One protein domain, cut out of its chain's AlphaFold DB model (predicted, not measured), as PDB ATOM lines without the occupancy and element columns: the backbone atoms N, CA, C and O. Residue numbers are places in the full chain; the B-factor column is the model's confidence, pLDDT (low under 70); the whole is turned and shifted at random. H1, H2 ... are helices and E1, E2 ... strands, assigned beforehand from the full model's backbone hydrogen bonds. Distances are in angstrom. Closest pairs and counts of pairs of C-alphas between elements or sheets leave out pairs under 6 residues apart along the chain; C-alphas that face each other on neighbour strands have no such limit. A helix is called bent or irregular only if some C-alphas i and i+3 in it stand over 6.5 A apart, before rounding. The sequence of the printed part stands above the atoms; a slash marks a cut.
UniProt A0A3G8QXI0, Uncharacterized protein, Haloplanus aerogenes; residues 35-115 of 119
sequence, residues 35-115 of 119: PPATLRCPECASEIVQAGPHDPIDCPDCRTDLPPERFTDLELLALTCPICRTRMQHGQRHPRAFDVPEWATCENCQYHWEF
ATOM      1  N   PRO A  35     179.782 154.727 181.904       93.44
ATOM      2  CA  PRO A  35     179.974 154.039 183.167       93.44
ATOM      3  C   PRO A  35     179.918 152.509 183.023       93.44
ATOM      4  O   PRO A  35     179.257 151.995 182.105       93.44
ATOM      5  N   PRO A  36     180.554 151.776 183.955       95.31
ATOM      6  CA  PRO A  36     180.404 150.334 184.061       95.31
ATOM      7  C   PRO A  36     178.931 149.925 184.069       95.31
ATOM      8  O   PRO A  36     178.116 150.503 184.797       95.31
ATOM      9  N   ALA A  37     178.599 148.924 183.267       95.62
ATOM     10  CA  ALA A  37     177.232 148.475 183.062       95.62
ATOM     11  C   ALA A  37     177.043 147.059 183.602       95.62
ATOM     12  O   ALA A  37     177.886 146.189 183.392       95.62
ATOM     13  N   THR A  38     175.916 146.834 184.266       95.69
ATOM     14  CA  THR A  38     175.447 145.506 184.647       95.69
ATOM     15  C   THR A  38     174.361 145.086 183.671       95.69
ATOM     16  O   THR A  38     173.317 145.734 183.584       95.69
ATOM     17  N   LEU A  39     174.615 144.009 182.944       95.00
ATOM     18  CA  LEU A  39     173.759 143.453 181.905       95.00
ATOM     19  C   LEU A  39     173.189 142.113 182.357       95.00
ATOM     20  O   LEU A  39     173.807 141.407 183.153       95.00
ATOM     21  N   ARG A  40     172.036 141.728 181.818       95.44
ATOM     22  CA  ARG A  40     171.507 140.374 181.977       95.44
ATOM     23  C   ARG A  40     172.058 139.467 180.880       95.44
ATOM     24  O   ARG A  40     171.945 139.777 179.696       95.44
ATOM     25  N   CYS A  41     172.619 138.325 181.265       94.81
ATOM     26  CA  CYS A  41     173.042 137.297 180.322       94.81
ATOM     27  C   CYS A  41     171.826 136.728 179.565       94.81
ATOM     28  O   CYS A  41     170.865 136.317 180.221       94.81
ATOM     29  N   PRO A  42     171.865 136.627 178.224       93.06
ATOM     30  CA  PRO A  42     170.743 136.096 177.454       93.06
ATOM     31  C   PRO A  42     170.581 134.575 177.615       93.06
ATOM     32  O   PRO A  42     169.463 134.075 177.555       93.06
ATOM     33  N   GLU A  43     171.672 133.847 177.882       93.31
ATOM     34  CA  GLU A  43     171.668 132.378 177.953       93.31
ATOM     35  C   GLU A  43     171.262 131.848 179.335       93.31
ATOM     36  O   GLU A  43     170.447 130.935 179.451       93.31
ATOM     37  N   CYS A  44     171.831 132.411 180.408       94.56
ATOM     38  CA  CYS A  44     171.650 131.897 181.772       94.56
ATOM     39  C   CYS A  44     170.991 132.885 182.742       94.56
ATOM     40  O   CYS A  44     170.805 132.551 183.908       94.56
ATOM     41  N   ALA A  45     170.634 134.087 182.278       94.31
ATOM     42  CA  ALA A  45     170.031 135.153 183.081       94.31
ATOM     43  C   ALA A  45     170.882 135.710 184.244       94.31
ATOM     44  O   ALA A  45     170.395 136.584 184.963       94.31
ATOM     45  N   SER A  46     172.132 135.266 184.410       94.75
ATOM     46  CA  SER A  46     173.079 135.846 185.368       94.75
ATOM     47  C   SER A  46     173.428 137.299 185.051       94.75
ATOM     48  O   SER A  46     173.330 137.751 183.909       94.75
ATOM     49  N   GLU A  47     173.889 138.024 186.065       95.31
ATOM     50  CA  GLU A  47     174.390 139.389 185.920       95.31
ATOM     51  C   GLU A  47     175.813 139.385 185.341       95.31
ATOM     52  O   GLU A  47     176.696 138.670 185.813       95.31
ATOM     53  N   ILE A  48     176.040 140.207 184.319       95.50
ATOM     54  CA  ILE A  48     177.340 140.412 183.680       95.50
ATOM     55  C   ILE A  48     177.776 141.847 183.936       95.50
ATOM     56  O   ILE A  48     177.035 142.780 183.636       95.50
ATOM     57  N   VAL A  49     178.987 142.039 184.455       94.88
ATOM     58  CA  VAL A  49     179.562 143.376 184.636       94.88
ATOM     59  C   VAL A  49     180.496 143.677 183.471       94.88
ATOM     60  O   VAL A  49     181.581 143.110 183.384       94.88
ATOM     61  N   GLN A  50     180.096 144.607 182.607       94.81
ATOM     62  CA  GLN A  50     180.955 145.168 181.569       94.81
ATOM     63  C   GLN A  50     181.628 146.435 182.119       94.81
ATOM     64  O   GLN A  50     180.965 147.455 182.344       94.81
ATOM     65  N   ALA A  51     182.936 146.369 182.381       92.62
ATOM     66  CA  ALA A  51     183.675 147.443 183.051       92.62
ATOM     67  C   ALA A  51     183.779 148.719 182.201       92.62
ATOM     68  O   ALA A  51     183.579 149.815 182.724       92.62
ATOM     69  N   GLY A  52     184.039 148.575 180.905       90.81
ATOM     70  CA  GLY A  52     184.112 149.656 179.934       90.81
ATOM     71  C   GLY A  52     183.283 149.378 178.675       90.81
ATOM     72  O   GLY A  52     182.848 148.254 178.434       90.81
ATOM     73  N   PRO A  53     183.036 150.400 177.846       89.25
ATOM     74  CA  PRO A  53     182.185 150.287 176.657       89.25
ATOM     75  C   PRO A  53     182.787 149.443 175.527       89.25
ATOM     76  O   PRO A  53     182.047 148.983 174.662       89.25
ATOM     77  N   HIS A  54     184.108 149.250 175.524       90.94
ATOM     78  CA  HIS A  54     184.831 148.452 174.528       90.94
ATOM     79  C   HIS A  54     185.284 147.088 175.062       90.94
ATOM     80  O   HIS A  54     185.862 146.311 174.308       90.94
ATOM     81  N   ASP A  55     185.045 146.806 176.345       92.50
ATOM     82  CA  ASP A  55     185.392 145.514 176.925       92.50
ATOM     83  C   ASP A  55     184.441 144.425 176.408       92.50
ATOM     84  O   ASP A  55     183.262 144.712 176.160       92.50
ATOM     85  N   PRO A  56     184.915 143.177 176.272       91.62
ATOM     86  CA  PRO A  56     184.032 142.054 175.997       91.62
ATOM     87  C   PRO A  56     182.994 141.883 177.114       91.62
ATOM     88  O   PRO A  56     183.180 142.303 178.262       91.62
ATOM     89  N   ILE A  57     181.862 141.288 176.757       93.50
ATOM     90  CA  ILE A  57     180.756 141.005 177.667       93.50
ATOM     91  C   ILE A  57     180.806 139.508 177.977       93.50
ATOM     92  O   ILE A  57     180.133 138.695 177.344       93.50
ATOM     93  N   ASP A  58     181.629 139.159 178.962       93.00
ATOM     94  CA  ASP A  58     181.861 137.782 179.393       93.00
ATOM     95  C   ASP A  58     180.958 137.392 180.564       93.00
ATOM     96  O   ASP A  58     181.074 137.922 181.674       93.00
ATOM     97  N   CYS A  59     180.091 136.400 180.364       93.12
ATOM     98  CA  CYS A  59     179.300 135.870 181.468       93.12
ATOM     99  C   CYS A  59     180.152 134.984 182.400       93.12
ATOM    100  O   CYS A  59     180.693 133.971 181.943       93.12
ATOM    101  N   PRO A  60     180.226 135.273 183.715       91.38
ATOM    102  CA  PRO A  60     181.024 134.470 184.644       91.38
ATOM    103  C   PRO A  60     180.459 133.059 184.876       91.38
ATOM    104  O   PRO A  60     181.234 132.147 185.160       91.38
ATOM    105  N   ASP A  61     179.144 132.867 184.724       93.38
ATOM    106  CA  ASP A  61     178.469 131.587 184.974       93.38
ATOM    107  C   ASP A  61     178.504 130.650 183.762       93.38
ATOM    108  O   ASP A  61     179.049 129.550 183.832       93.38
ATOM    109  N   CYS A  62     177.929 131.073 182.631       93.50
ATOM    110  CA  CYS A  62     177.820 130.225 181.437       93.50
ATOM    111  C   CYS A  62     178.999 130.360 180.467       93.50
ATOM    112  O   CYS A  62     179.059 129.613 179.494       93.50
ATOM    113  N   ARG A  63     179.932 131.294 180.720       91.12
ATOM    114  CA  ARG A  63     181.108 131.565 179.872       91.12
ATOM    115  C   ARG A  63     180.777 131.962 178.430       91.12
ATOM    116  O   ARG A  63     181.605 131.787 177.543       91.12
ATOM    117  N   THR A  64     179.579 132.497 178.199       90.50
ATOM    118  CA  THR A  64     179.250 133.129 176.919       90.50
ATOM    119  C   THR A  64     180.079 134.400 176.775       90.50
ATOM    120  O   THR A  64     180.018 135.260 177.656       90.50
ATOM    121  N   ASP A  65     180.820 134.492 175.676       91.12
ATOM    122  CA  ASP A  65     181.575 135.672 175.258       91.12
ATOM    123  C   ASP A  65     180.770 136.416 174.188       91.12
ATOM    124  O   ASP A  65     180.392 135.840 173.160       91.12
ATOM    125  N   LEU A  66     180.447 137.677 174.459       90.88
ATOM    126  CA  LEU A  66     179.721 138.543 173.539       90.88
ATOM    127  C   LEU A  66     180.572 139.779 173.231       90.88
ATOM    128  O   LEU A  66     181.114 140.403 174.147       90.88
ATOM    129  N   PRO A  67     180.657 140.187 171.956       92.88
ATOM    130  CA  PRO A  67     181.415 141.371 171.591       92.88
ATOM    131  C   PRO A  67     180.676 142.648 172.052       92.88
ATOM    132  O   PRO A  67     179.447 142.632 172.192       92.88
ATOM    133  N   PRO A  68     181.384 143.767 172.296       89.75
ATOM    134  CA  PRO A  68     180.805 144.988 172.867       89.75
ATOM    135  C   PRO A  68     179.669 145.592 172.026       89.75
ATOM    136  O   PRO A  68     178.782 146.247 172.570       89.75
ATOM    137  N   GLU A  69     179.643 145.350 170.715       90.44
ATOM    138  CA  GLU A  69     178.583 145.799 169.806       90.44
ATOM    139  C   GLU A  69     177.221 145.167 170.125       90.44
ATOM    140  O   GLU A  69     176.190 145.752 169.806       90.44
ATOM    141  N   ARG A  70     177.198 144.005 170.794       91.25
ATOM    142  CA  ARG A  70     175.966 143.339 171.246       91.25
ATOM    143  C   ARG A  70     175.330 144.000 172.461       91.25
ATOM    144  O   ARG A  70     174.268 143.562 172.883       91.25
ATOM    145  N   PHE A  71     175.938 145.039 173.032       91.06
ATOM    146  CA  PHE A  71     175.414 145.704 174.223       91.06
ATOM    147  C   PHE A  71     173.938 146.107 174.089       91.06
ATOM    148  O   PHE A  71     173.177 145.929 175.032       91.06
ATOM    149  N   THR A  72     173.527 146.627 172.929       88.81
ATOM    150  CA  THR A  72     172.144 147.077 172.695       88.81
ATOM    151  C   THR A  72     171.141 145.939 172.564       88.81
ATOM    152  O   THR A  72     169.950 146.161 172.741       88.81
ATOM    153  N   ASP A  73     171.612 144.726 172.278       90.06
ATOM    154  CA  ASP A  73     170.773 143.527 172.222       90.06
ATOM    155  C   ASP A  73     170.505 142.945 173.625       90.06
ATOM    156  O   ASP A  73     169.705 142.020 173.773       90.06
ATOM    157  N   LEU A  74     171.197 143.447 174.656       91.62
ATOM    158  CA  LEU A  74     171.147 142.929 176.019       91.62
ATOM    159  C   LEU A  74     170.322 143.823 176.943       91.62
ATOM    160  O   LEU A  74     170.294 145.046 176.830       91.62
ATOM    161  N   GLU A  75     169.682 143.197 177.930       92.06
ATOM    162  CA  GLU A  75     168.942 143.927 178.954       92.06
ATOM    163  C   GLU A  75     169.917 144.609 179.924       92.06
ATOM    164  O   GLU A  75     170.651 143.952 180.671       92.06
ATOM    165  N   LEU A  76     169.903 145.942 179.935       93.75
ATOM    166  CA  LEU A  76     170.631 146.748 180.907       93.75
ATOM    167  C   LEU A  76     169.902 146.757 182.251       93.75
ATOM    168  O   LEU A  76     168.825 147.331 182.389       93.75
ATOM    169  N   LEU A  77     170.535 146.183 183.271       94.06
ATOM    170  CA  LEU A  77     170.013 146.168 184.635       94.06
ATOM    171  C   LEU A  77     170.414 147.437 185.390       94.06
ATOM    172  O   LEU A  77     169.611 148.019 186.125       94.06
ATOM    173  N   ALA A  78     171.663 147.881 185.248       94.12
ATOM    174  CA  ALA A  78     172.170 149.040 185.973       94.12
ATOM    175  C   ALA A  78     173.378 149.686 185.293       94.12
ATOM    176  O   ALA A  78     174.196 149.012 184.679       94.12
ATOM    177  N   LEU A  79     173.542 150.988 185.519       94.44
ATOM    178  CA  LEU A  79     174.832 151.663 185.394       94.44
ATOM    179  C   LEU A  79     175.402 151.899 186.791       94.44
ATOM    180  O   LEU A  79     174.671 152.265 187.715       94.44
ATOM    181  N   THR A  80     176.699 151.677 186.951       95.31
ATOM    182  CA  THR A  80     177.409 151.813 188.225       95.31
ATOM    183  C   THR A  80     178.373 152.982 188.154       95.31
ATOM    184  O   THR A  80     179.149 153.099 187.212       95.31
ATOM    185  N   CYS A  81     178.365 153.839 189.173       93.31
ATOM    186  CA  CYS A  81     179.239 155.001 189.218       93.31
ATOM    187  C   CYS A  81     180.715 154.572 189.245       93.31
ATOM    188  O   CYS A  81     181.100 153.814 190.142       93.31
ATOM    189  N   PRO A  82     181.569 155.076 188.334       90.56
ATOM    190  CA  PRO A  82     182.986 154.720 188.319       90.56
ATOM    191  C   PRO A  82     183.733 155.232 189.561       90.56
ATOM    192  O   PRO A  82     184.712 154.617 189.981       90.56
ATOM    193  N   ILE A  83     183.239 156.309 190.184       90.94
ATOM    194  CA  ILE A  83     183.866 156.964 191.339       90.94
ATOM    195  C   ILE A  83     183.516 156.252 192.650       90.94
ATOM    196  O   ILE A  83     184.393 155.748 193.345       90.94
ATOM    197  N   CYS A  84     182.227 156.192 192.999       93.12
ATOM    198  CA  CYS A  84     181.771 155.684 194.301       93.12
ATOM    199  C   CYS A  84     181.117 154.296 194.248       93.12
ATOM    200  O   CYS A  84     180.588 153.834 195.258       93.12
ATOM    201  N   ARG A  85     181.104 153.642 193.076       92.56
ATOM    202  CA  ARG A  85     180.559 152.285 192.849       92.56
ATOM    203  C   ARG A  85     179.087 152.096 193.233       92.56
ATOM    204  O   ARG A  85     178.602 150.974 193.308       92.56
ATOM    205  N   THR A  86     178.361 153.191 193.434       93.50
ATOM    206  CA  THR A  86     176.919 153.179 193.697       93.50
ATOM    207  C   THR A  86     176.148 153.075 192.385       93.50
ATOM    208  O   THR A  86     176.575 153.625 191.366       93.50
ATOM    209  N   ARG A  87     174.993 152.399 192.409       94.56
ATOM    210  CA  ARG A  87     174.071 152.353 191.270       94.56
ATOM    211  C   ARG A  87     173.629 153.767 190.892       94.56
ATOM    212  O   ARG A  87     173.267 154.566 191.750       94.56
ATOM    213  N   MET A  88     173.675 154.067 189.603       93.94
ATOM    214  CA  MET A  88     173.277 155.351 189.046       93.94
ATOM    215  C   MET A  88     171.826 155.294 188.580       93.94
ATOM    216  O   MET A  88     171.377 154.292 188.007       93.94
ATOM    217  N   GLN A  89     171.112 156.402 188.774       93.75
ATOM    218  CA  GLN A  89     169.889 156.640 188.022       93.75
ATOM    219  C   GLN A  89     170.270 156.868 186.569       93.75
ATOM    220  O   GLN A  89     171.236 157.568 186.292       93.75
ATOM    221  N   HIS A  90     169.539 156.268 185.646       92.44
ATOM    222  CA  HIS A  90     169.801 156.400 184.223       92.44
ATOM    223  C   HIS A  90     168.488 156.386 183.460       92.44
ATOM    224  O   HIS A  90     167.459 155.950 183.982       92.44
ATOM    225  N   GLY A  91     168.522 156.864 182.223       88.81
ATOM    226  CA  GLY A  91     167.333 156.888 181.394       88.81
ATOM    227  C   GLY A  91     167.615 157.224 179.943       88.81
ATOM    228  O   GLY A  91     168.741 157.507 179.537       88.81
ATOM    229  N   GLN A  92     166.538 157.194 179.170       88.81
ATOM    230  CA  GLN A  92     166.507 157.544 177.758       88.81
ATOM    231  C   GLN A  92     165.630 158.784 177.599       88.81
ATOM    232  O   GLN A  92     164.545 158.868 178.179       88.81
ATOM    233  N   ARG A  93     166.110 159.769 176.847       83.94
ATOM    234  CA  ARG A  93     165.339 160.948 176.432       83.94
ATOM    235  C   ARG A  93     164.560 160.656 175.146       83.94
ATOM    236  O   ARG A  93     163.442 161.140 174.987       83.94
ATOM    237  N   HIS A  94     165.112 159.825 174.268       81.44
ATOM    238  CA  HIS A  94     164.586 159.460 172.959       81.44
ATOM    239  C   HIS A  94     164.532 157.929 172.802       81.44
ATOM    240  O   HIS A  94     165.245 157.360 171.974       81.44
ATOM    241  N   PRO A  95     163.615 157.247 173.511       77.88
ATOM    242  CA  PRO A  95     163.517 155.781 173.501       77.88
ATOM    243  C   PRO A  95     163.125 155.176 172.142       77.88
ATOM    244  O   PRO A  95     163.140 153.967 171.970       77.88
ATOM    245  N   ARG A  96     162.712 155.996 171.165       77.94
ATOM    246  CA  ARG A  96     162.433 155.550 169.786       77.94
ATOM    247  C   ARG A  96     163.618 155.733 168.834       77.94
ATOM    248  O   ARG A  96     163.516 155.326 167.683       77.94
ATOM    249  N   ALA A  97     164.667 156.421 169.277       72.69
ATOM    250  CA  ALA A  97     165.846 156.732 168.474       72.69
ATOM    251  C   ALA A  97     167.075 155.939 168.931       72.69
ATOM    252  O   ALA A  97     167.923 155.624 168.102       72.69
ATOM    253  N   PHE A  98     167.158 155.614 170.225       74.00
ATOM    254  CA  PHE A  98     168.296 154.923 170.814       74.00
ATOM    255  C   PHE A  98     167.833 153.833 171.780       74.00
ATOM    256  O   PHE A  98     167.065 154.105 172.700       74.00
ATOM    257  N   ASP A  99     168.372 152.626 171.613       79.00
ATOM    258  CA  ASP A  99     168.183 151.501 172.543       79.00
ATOM    259  C   ASP A  99     169.169 151.543 173.728       79.00
ATOM    260  O   ASP A  99     169.205 150.647 174.569       79.00
ATOM    261  N   VAL A 100     169.979 152.600 173.823       83.12
ATOM    262  CA  VAL A 100     170.965 152.804 174.893       83.12
ATOM    263  C   VAL A 100     170.525 153.898 175.855       83.12
ATOM    264  O   VAL A 100     169.869 154.847 175.432       83.12
ATOM    265  N   PRO A 101     170.902 153.821 177.145       86.94
ATOM    266  CA  PRO A 101     170.733 154.948 178.054       86.94
ATOM    267  C   PRO A 101     171.458 156.180 177.506       86.94
ATOM    268  O   PRO A 101     172.616 156.106 177.097       86.94
ATOM    269  N   GLU A 102     170.781 157.323 177.540       89.06
ATOM    270  CA  GLU A 102     171.322 158.597 177.060       89.06
ATOM    271  C   GLU A 102     171.928 159.433 178.184       89.06
ATOM    272  O   GLU A 102     172.656 160.387 177.932       89.06
ATOM    273  N   TRP A 103     171.622 159.114 179.434       91.69
ATOM    274  CA  TRP A 103     172.198 159.796 180.581       91.69
ATOM    275  C   TRP A 103     172.225 158.877 181.793       91.69
ATOM    276  O   TRP A 103     171.413 157.954 181.919       91.69
ATOM    277  N   ALA A 104     173.144 159.168 182.705       92.62
ATOM    278  CA  ALA A 104     173.207 158.552 184.014       92.62
ATOM    279  C   ALA A 104     173.714 159.557 185.049       92.62
ATOM    280  O   ALA A 104     174.692 160.259 184.818       92.62
ATOM    281  N   THR A 105     173.094 159.595 186.222       92.12
ATOM    282  CA  THR A 105     173.489 160.464 187.332       92.12
ATOM    283  C   THR A 105     173.640 159.646 188.605       92.12
ATOM    284  O   THR A 105     172.773 158.854 188.980       92.12
ATOM    285  N   CYS A 106     174.760 159.841 189.290       92.56
ATOM    286  CA  CYS A 106     174.988 159.299 190.613       92.56
ATOM    287  C   CYS A 106     174.497 160.289 191.669       92.56
ATOM    288  O   CYS A 106     175.020 161.392 191.773       92.56
ATOM    289  N   GLU A 107     173.557 159.881 192.512       90.38
ATOM    290  CA  GLU A 107     173.043 160.747 193.582       90.38
ATOM    291  C   GLU A 107     174.010 160.894 194.764       90.38
ATOM    292  O   GLU A 107     173.913 161.849 195.525       90.38
ATOM    293  N   ASN A 108     174.961 159.966 194.912       89.94
ATOM    294  CA  ASN A 108     175.881 159.940 196.050       89.94
ATOM    295  C   ASN A 108     177.062 160.913 195.891       89.94
ATOM    296  O   ASN A 108     177.402 161.643 196.813       89.94
ATOM    297  N   CYS A 109     177.697 160.925 194.716       90.25
ATOM    298  CA  CYS A 109     178.850 161.790 194.425       90.25
ATOM    299  C   CYS A 109     178.558 162.857 193.366       90.25
ATOM    300  O   CYS A 109     179.472 163.561 192.953       90.25
ATOM    301  N   GLN A 110     177.300 162.945 192.914       88.19
ATOM    302  CA  GLN A 110     176.825 163.899 191.907       88.19
ATOM    303  C   GLN A 110     177.541 163.807 190.543       88.19
ATOM    304  O   GLN A 110     177.385 164.689 189.704       88.19
ATOM    305  N   TYR A 111     178.283 162.722 190.293       89.81
ATOM    306  CA  TYR A 111     178.840 162.405 188.979       89.81
ATOM    307  C   TYR A 111     177.719 162.214 187.955       89.81
ATOM    308  O   TYR A 111     176.752 161.487 188.209       89.81
ATOM    309  N   HIS A 112     177.878 162.827 186.787       91.31
ATOM    310  CA  HIS A 112     176.932 162.751 185.687       91.31
ATOM    311  C   HIS A 112     177.639 162.258 184.428       91.31
ATOM    312  O   HIS A 112     178.744 162.687 184.126       91.31
ATOM    313  N   TRP A 113     176.989 161.368 183.695       92.56
ATOM    314  CA  TRP A 113     177.403 160.950 182.368       92.56
ATOM    315  C   TRP A 113     176.276 161.224 181.380       92.56
ATOM    316  O   TRP A 113     175.111 160.940 181.672       92.56
ATOM    317  N   GLU A 114     176.626 161.729 180.201       90.75
ATOM    318  CA  GLU A 114     175.668 161.967 179.121       90.75
ATOM    319  C   GLU A 114     176.160 161.365 177.800       90.75
ATOM    320  O   GLU A 114     177.336 161.433 177.436       90.75
ATOM    321  N   PHE A 115     175.249 160.776 177.036       86.19
ATOM    322  CA  PHE A 115     175.517 160.298 175.693       86.19
ATOM    323  C   PHE A 115     175.514 161.489 174.729       86.19
ATOM    324  O   PHE A 115     174.493 162.129 174.484       86.19
TER     325      PHE A 115
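This is residues 35 to 115 of the 119 residues of an uncharacterized protein of Haloplanus aerogenes (UniProt A0A3G8QXI0). With little regular structure, this is a strongly twisted ribbon of six short antiparallel strands, E2 E1 E3 E4 E5 E6 across, with large loops and one short helix. The 81 residues run E1 E2 H1 E3 E4 E5 E6; mostly strand, with 30 in named elements. It is compact, radius of gyration of the C-alphas 12.7 A, spanning 35 by 31 by 20 A.

Find E1, residues 37 to 40, at C-alpha 37 (177.232, 148.475, 183.062); then E2, 47 to 50, H1, 68 to 73, E3, 76 to 80, 11.2 A, E4, 87 to 91, 12.8 A, E5, 103 to 105, and E6, 112 to 114, which ends at C-alpha 114 (175.668, 161.967, 179.121).

E3 to E6 form a meander, each strand the antiparallel neighbour of the one before. Look for N 38 and O 78, 2.8 A, between E1 and E3, and N 88 and O 79, 2.8 A, between E3 and E4. H1 is irregular, C-alphas 69 and 72 being 7.2 A apart, with 0 of 2 O i to N i+4 but 2 of 3 O i to N i+3 pairs within hydrogen-bond range. E2, H1, E3 make a split strand-helix-strand unit, E1 between its strands, with a right-handed crossover.

The printed part has no cut; E2 to H1 and E4 to E5 are long links, and no printed residue is under 70 in pLDDT.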